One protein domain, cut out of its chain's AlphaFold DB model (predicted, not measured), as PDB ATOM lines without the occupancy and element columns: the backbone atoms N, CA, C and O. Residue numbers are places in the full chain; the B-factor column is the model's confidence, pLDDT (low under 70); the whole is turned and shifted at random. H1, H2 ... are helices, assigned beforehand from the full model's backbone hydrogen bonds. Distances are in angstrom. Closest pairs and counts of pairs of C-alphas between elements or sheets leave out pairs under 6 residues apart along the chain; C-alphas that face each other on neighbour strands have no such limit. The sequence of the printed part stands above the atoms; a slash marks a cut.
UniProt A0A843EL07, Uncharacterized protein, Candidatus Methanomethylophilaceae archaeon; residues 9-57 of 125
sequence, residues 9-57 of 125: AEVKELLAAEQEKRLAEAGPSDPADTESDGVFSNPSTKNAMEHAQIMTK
ATOM      1  N   ALA A   9      98.951 -19.942-223.192       95.12
ATOM      2  CA  ALA A   9      99.193 -20.190-224.608       95.12
ATOM      3  C   ALA A   9      98.145 -21.145-225.203       95.12
ATOM      4  O   ALA A   9      97.590 -20.844-226.258       95.12
ATOM      5  N   GLU A  10      97.786 -22.219-224.489       95.06
ATOM      6  CA  GLU A  10      96.642 -23.070-224.854       95.06
ATOM      7  C   GLU A  10      95.328 -22.273-224.833       95.06
ATOM      8  O   GLU A  10      94.527 -22.364-225.763       95.06
ATOM      9  N   VAL A  11      95.098 -21.453-223.798       94.75
ATOM     10  CA  VAL A  11      93.880 -20.627-223.677       94.75
ATOM     11  C   VAL A  11      93.723 -19.696-224.877       94.75
ATOM     12  O   VAL A  11      92.619 -19.563-225.405       94.75
ATOM     13  N   LYS A  12      94.812 -19.074-225.335       93.88
ATOM     14  CA  LYS A  12      94.810 -18.206-226.517       93.88
ATOM     15  C   LYS A  12      94.283 -18.942-227.752       93.88
ATOM     16  O   LYS A  12      93.440 -18.399-228.461       93.88
ATOM     17  N   GLU A  13      94.765 -20.157-228.004       93.56
ATOM     18  CA  GLU A  13      94.346 -20.953-229.163       93.56
ATOM     19  C   GLU A  13      92.908 -21.455-229.030       93.56
ATOM     20  O   GLU A  13      92.139 -21.378-229.987       93.56
ATOM     21  N   LEU A  14      92.507 -21.885-227.832       93.25
ATOM     22  CA  LEU A  14      91.134 -22.316-227.565       93.25
ATOM     23  C   LEU A  14      90.126 -21.178-227.773       93.25
ATOM     24  O   LEU A  14      89.080 -21.391-228.385       93.25
ATOM     25  N   LEU A  15      90.441 -19.970-227.297       90.81
ATOM     26  CA  LEU A  15      89.589 -18.794-227.480       90.81
ATOM     27  C   LEU A  15      89.534 -18.347-228.945       90.81
ATOM     28  O   LEU A  15      88.460 -17.977-229.415       90.81
ATOM     29  N   ALA A  16      90.654 -18.406-229.669       89.75
ATOM     30  CA  ALA A  16      90.684 -18.095-231.097       89.75
ATOM     31  C   ALA A  16      89.840 -19.092-231.913       89.75
ATOM     32  O   ALA A  16      88.997 -18.682-232.708       89.75
ATOM     33  N   ALA A  17      89.986 -20.395-231.654       91.38
ATOM     34  CA  ALA A  17      89.215 -21.433-232.334       91.38
ATOM     35  C   ALA A  17      87.706 -21.330-232.046       91.38
ATOM     36  O   ALA A  17      86.879 -21.549-232.930       91.38
ATOM     37  N   GLU A  18      87.326 -20.992-230.813       88.81
ATOM     38  CA  GLU A  18      85.925 -20.749-230.451       88.81
ATOM     39  C   GLU A  18      85.360 -19.503-231.148       88.81
ATOM     40  O   GLU A  18      84.212 -19.505-231.595       88.81
ATOM     41  N   GLN A  19      86.164 -18.447-231.290       83.75
ATOM     42  CA  GLN A  19      85.768 -17.244-232.018       83.75
ATOM     43  C   GLN A  19      85.517 -17.542-233.501       83.75
ATOM     44  O   GLN A  19      84.504 -17.107-234.047       83.75
ATOM     45  N   GLU A  20      86.400 -18.304-234.145       86.62
ATOM     46  CA  GLU A  20      86.236 -18.707-235.545       86.62
ATOM     47  C   GLU A  20      84.962 -19.530-235.761       86.62
ATOM     48  O   GLU A  20      84.221 -19.275-236.712       86.62
ATOM     49  N   LYS A  21      84.650 -20.462-234.851       87.00
ATOM     50  CA  LYS A  21      83.401 -21.240-234.906       87.00
ATOM     51  C   LYS A  21      82.169 -20.349-234.821       87.00
ATOM     52  O   LYS A  21      81.265 -20.479-235.639       87.00
ATOM     53  N   ARG A  22      82.154 -19.402-233.879       81.69
ATOM     54  CA  ARG A  22      81.040 -18.454-233.716       81.69
ATOM     55  C   ARG A  22      80.854 -17.566-234.938       81.69
ATOM     56  O   ARG A  22      79.723 -17.322-235.337       81.69
ATOM     57  N   LEU A  23      81.950 -17.114-235.544       78.56
ATOM     58  CA  LEU A  23      81.913 -16.353-236.793       78.56
ATOM     59  C   LEU A  23      81.362 -17.196-237.952       78.56
ATOM     60  O   LEU A  23      80.560 -16.698-238.737       78.56
ATOM     61  N   ALA A  24      81.751 -18.470-238.043       82.19
ATOM     62  CA  ALA A  24      81.249 -19.385-239.065       82.19
ATOM     63  C   ALA A  24      79.748 -19.700-238.900       82.19
ATOM     64  O   ALA A  24      79.036 -19.824-239.896       82.19
ATOM     65  N   GLU A  25      79.260 -19.800-237.661       79.62
ATOM     66  CA  GLU A  25      77.849 -20.054-237.337       79.62
ATOM     67  C   GLU A  25      76.954 -18.809-237.478       79.62
ATOM     68  O   GLU A  25      75.774 -18.942-237.801       79.62
ATOM     69  N   ALA A  26      77.497 -17.603-237.272       69.94
ATOM     70  CA  ALA A  26      76.742 -16.346-237.307       69.94
ATOM     71  C   ALA A  26      76.319 -15.891-238.722       69.94
ATOM     72  O   ALA A  26      75.446 -15.032-238.846       69.94
ATOM     73  N   GLY A  27      76.880 -16.476-239.788       58.09
ATOM     74  CA  GLY A  27      76.642 -16.032-241.168       58.09
ATOM     75  C   GLY A  27      77.195 -14.621-241.450       58.09
ATOM     76  O   GLY A  27      77.713 -13.961-240.551       58.09
ATOM     77  N   PRO A  28      77.147 -14.134-242.705       55.22
ATOM     78  CA  PRO A  28      77.596 -12.780-243.017       55.22
ATOM     79  C   PRO A  28      76.634 -11.760-242.393       55.22
ATOM     80  O   PRO A  28      75.485 -11.657-242.817       55.22
ATOM     81  N   SER A  29      77.100 -11.019-241.389       56.09
ATOM     82  CA  SER A  29      76.399  -9.858-240.838       56.09
ATOM     83  C   SER A  29      76.713  -8.598-241.652       56.09
ATOM     84  O   SER A  29      77.824  -8.431-242.162       56.09
ATOM     85  N   ASP A  30      75.724  -7.713-241.796       49.41
ATOM     86  CA  ASP A  30      75.878  -6.433-242.490       49.41
ATOM     87  C   ASP A  30      76.938  -5.565-241.775       49.41
ATOM     88  O   ASP A  30      76.870  -5.388-240.556       49.41
ATOM     89  N   PRO A  31      77.909  -4.960-242.488       51.84
ATOM     90  CA  PRO A  31      78.970  -4.149-241.876       51.84
ATOM     91  C   PRO A  31      78.449  -2.867-241.196       51.84
ATOM     92  O   PRO A  31      79.194  -2.203-240.474       51.84
ATOM     93  N   ALA A  32      77.180  -2.506-241.409       48.31
ATOM     94  CA  ALA A  32      76.510  -1.395-240.737       48.31
ATOM     95  C   ALA A  32      75.976  -1.755-239.334       48.31
ATOM     96  O   ALA A  32      75.796  -0.854-238.522       48.31
ATOM     97  N   ASP A  33      75.819  -3.045-239.011       49.91
ATOM     98  CA  ASP A  33      75.349  -3.531-237.701       49.91
ATOM     99  C   ASP A  33      76.511  -3.806-236.724       49.91
ATOM    100  O   ASP A  33      76.385  -4.564-235.759       49.91
ATOM    101  N   THR A  34      77.663  -3.166-236.963       52.00
ATOM    102  CA  THR A  34      78.907  -3.308-236.180       52.00
ATOM    103  C   THR A  34      78.763  -2.815-234.727       52.00
ATOM    104  O   THR A  34      79.634  -3.068-233.900       52.00
ATOM    105  N   GLU A  35      77.650  -2.162-234.376       45.38
ATOM    106  CA  GLU A  35      77.300  -1.847-232.981       45.38
ATOM    107  C   GLU A  35      76.726  -3.049-232.208       45.38
ATOM    108  O   GLU A  35      76.595  -2.993-230.985       45.38
ATOM    109  N   SER A  36      76.408  -4.158-232.884       46.12
ATOM    110  CA  SER A  36      76.011  -5.394-232.217       46.12
ATOM    111  C   SER A  36      77.242  -6.250-231.904       46.12
ATOM    112  O   SER A  36      77.793  -6.957-232.744       46.12
ATOM    113  N   ASP A  37      77.644  -6.204-230.634       48.84
ATOM    114  CA  ASP A  37      78.529  -7.132-229.914       48.84
ATOM    115  C   ASP A  37      78.058  -8.616-229.977       48.84
ATOM    116  O   ASP A  37      78.109  -9.353-228.994       48.84
ATOM    117  N   GLY A  38      77.568  -9.113-231.118       47.28
ATOM    118  CA  GLY A  38      77.000 -10.459-231.270       47.28
ATOM    119  C   GLY A  38      78.036 -11.580-231.142       47.28
ATOM    120  O   GLY A  38      77.725 -12.664-230.652       47.28
ATOM    121  N   VAL A  39      79.292 -11.304-231.503       50.53
ATOM    122  CA  VAL A  39      80.430 -12.237-231.352       50.53
ATOM    123  C   VAL A  39      81.223 -11.955-230.064       50.53
ATOM    124  O   VAL A  39      81.900 -12.836-229.535       50.53
ATOM    125  N   PHE A  40      81.061 -10.754-229.499       52.06
ATOM    126  CA  PHE A  40      81.661 -10.285-228.247       52.06
ATOM    127  C   PHE A  40      80.616 -10.169-227.130       52.06
ATOM    128  O   PHE A  40      80.639  -9.222-226.349       52.06
ATOM    129  N   SER A  41      79.699 -11.134-227.011       58.91
ATOM    130  CA  SER A  41      78.564 -10.995-226.081       58.91
ATOM    131  C   SER A  41      78.975 -10.902-224.601       58.91
ATOM    132  O   SER A  41      78.127 -10.657-223.743       58.91
ATOM    133  N   ASN A  42      80.250 -11.134-224.273       73.75
ATOM    134  CA  ASN A  42      80.768 -10.985-222.927       73.75
ATOM    135  C   ASN A  42      82.096 -10.202-222.923       73.75
ATOM    136  O   ASN A  42      83.117 -10.729-223.364       73.75
ATOM    137  N   PRO A  43      82.138  -8.981-222.360       83.62
ATOM    138  CA  PRO A  43      83.377  -8.224-222.193       83.62
ATOM    139  C   PRO A  43      84.503  -9.013-221.506       83.62
ATOM    140  O   PRO A  43      85.679  -8.779-221.782       83.62
ATOM    141  N   SER A  44      84.175  -9.981-220.641       85.62
ATOM    142  CA  SER A  44      85.193 -10.797-219.976       85.62
ATOM    143  C   SER A  44      85.933 -11.743-220.926       85.62
ATOM    144  O   SER A  44      87.125 -11.966-220.724       85.62
ATOM    145  N   THR A  45      85.285 -12.268-221.974       84.88
ATOM    146  CA  THR A  45      85.945 -13.164-222.943       84.88
ATOM    147  C   THR A  45      86.879 -12.387-223.858       84.88
ATOM    148  O   THR A  45      87.989 -12.845-224.124       84.88
ATOM    149  N   LYS A  46      86.476 -11.175-224.259       84.69
ATOM    150  CA  LYS A  46      87.338 -10.238-224.987       84.69
ATOM    151  C   LYS A  46      88.597  -9.911-224.184       84.69
ATOM    152  O   LYS A  46      89.705 -10.109-224.671       84.69
ATOM    153  N   ASN A  47      88.422  -9.507-222.926       90.06
ATOM    154  CA  ASN A  47      89.541  -9.182-222.042       90.06
ATOM    155  C   ASN A  47      90.458 -10.392-221.802       90.06
ATOM    156  O   ASN A  47      91.677 -10.241-221.771       90.06
ATOM    157  N   ALA A  48      89.894 -11.596-221.652       90.75
ATOM    158  CA  ALA A  48      90.675 -12.821-221.493       90.75
ATOM    159  C   ALA A  48      91.522 -13.130-222.738       90.75
ATOM    160  O   ALA A  48      92.692 -13.488-222.608       90.75
ATOM    161  N   MET A  49      90.956 -12.953-223.933       89.38
ATOM    162  CA  MET A  49      91.663 -13.155-225.196       89.38
ATOM    163  C   MET A  49      92.799 -12.145-225.379       89.38
ATOM    164  O   MET A  49      93.926 -12.544-225.666       89.38
ATOM    165  N   GLU A  50      92.529 -10.855-225.158       90.88
ATOM    166  CA  GLU A  50      93.548  -9.800-225.223       90.88
ATOM    167  C   GLU A  50      94.683 -10.062-224.221       90.88
ATOM    168  O   GLU A  50      95.863  -9.988-224.569       90.88
ATOM    169  N   HIS A  51      94.344 -10.446-222.986       93.94
ATOM    170  CA  HIS A  51      95.331 -10.789-221.966       93.94
ATOM    171  C   HIS A  51      96.187 -11.996-222.372       93.94
ATOM    172  O   HIS A  51      97.415 -11.931-222.287       93.94
ATOM    173  N   ALA A  52      95.565 -13.077-222.854       93.00
ATOM    174  CA  ALA A  52      96.285 -14.260-223.317       93.00
ATOM    175  C   ALA A  52      97.245 -13.908-224.467       93.00
ATOM    176  O   ALA A  52      98.413 -14.280-224.432       93.00
ATOM    177  N   GLN A  53      96.811 -13.091-225.430       90.31
ATOM    178  CA  GLN A  53      97.664 -12.627-226.529       90.31
ATOM    179  C   GLN A  53      98.860 -11.786-226.071       90.31
ATOM    180  O   GLN A  53      99.932 -11.864-226.675       90.31
ATOM    181  N   ILE A  54      98.696 -10.957-225.035       92.12
ATOM    182  CA  ILE A  54      99.777 -10.121-224.501       92.12
ATOM    183  C   ILE A  54     100.800 -10.967-223.743       92.12
ATOM    184  O   ILE A  54     102.002 -10.778-223.939       92.12
ATOM    185  N   MET A  55     100.332 -11.892-222.906       90.50
ATOM    186  CA  MET A  55     101.192 -12.650-221.995       90.50
ATOM    187  C   MET A  55     101.952 -13.786-222.684       90.50
ATOM    188  O   MET A  55     103.038 -14.140-222.245       90.50
ATOM    189  N   THR A  56     101.458 -14.314-223.809       89.00
ATOM    190  CA  THR A  56     102.072 -15.474-224.482       89.00
ATOM    191  C   THR A  56     103.017 -15.086-225.624       89.00
ATOM    192  O   THR A  56     103.269 -15.889-226.515       89.00
ATOM    193  N   LYS A  57     103.510 -13.842-225.689       80.38
ATOM    194  CA  LYS A  57     104.348 -13.388-226.822       80.38
ATOM    195  C   LYS A  57     105.716 -14.072-226.899       80.38
ATOM    196  O   LYS A  57     106.348 -14.010-227.947       80.38
TER     197      LYS A  57
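Overview. This is residues 9 to 57 of the 125 residues of an uncharacterized protein of Candidatus Methanomethylophilaceae archaeon (UniProt A0A843EL07). A long helix, H1, and a shorter one, H2, form a helical hairpin that is joined at one end near the first and last printed residues, while a wide loop swings between their other ends. Residues 30 to 37 of that loop stick out. The printed part has 49 residues with two named helices, H1 then H2, and is all helix. It is only just loose, close to compact, with a radius of gyration of the C-alphas of 12.0 A, and elongated, spanning 33 by 18 by 16 A.

Arrangement. H1, residues 9 to 26, touches H2, residues 43 to 55, with residues 9 to 16 alone. H2 touches H1 with residues 49 to 53 alone. Their closest C-alphas, those of Lys 12 and Ala 52, are 5.3 A apart. They run opposite ways at a steep tilt of 43 degrees. In H1 and H2 every O i to N i+4 pair is within hydrogen-bond range.

Along the chain. H1 is 26.1 A long from C-alpha 9 at (99.193, -20.190, -224.608) to C-alpha 26. H2 is 18.4 A long and ends with C-alpha 55 at (101.192, -12.650, -221.995).

Size, cuts and confidence. The C-alphas farthest apart, those of Ala 9 and Ala 32, are 33.6 A apart. The printed part has no cut. The link from H1 to H2, 16 residues, is long. Residues 26 to 41 have pLDDT under 70.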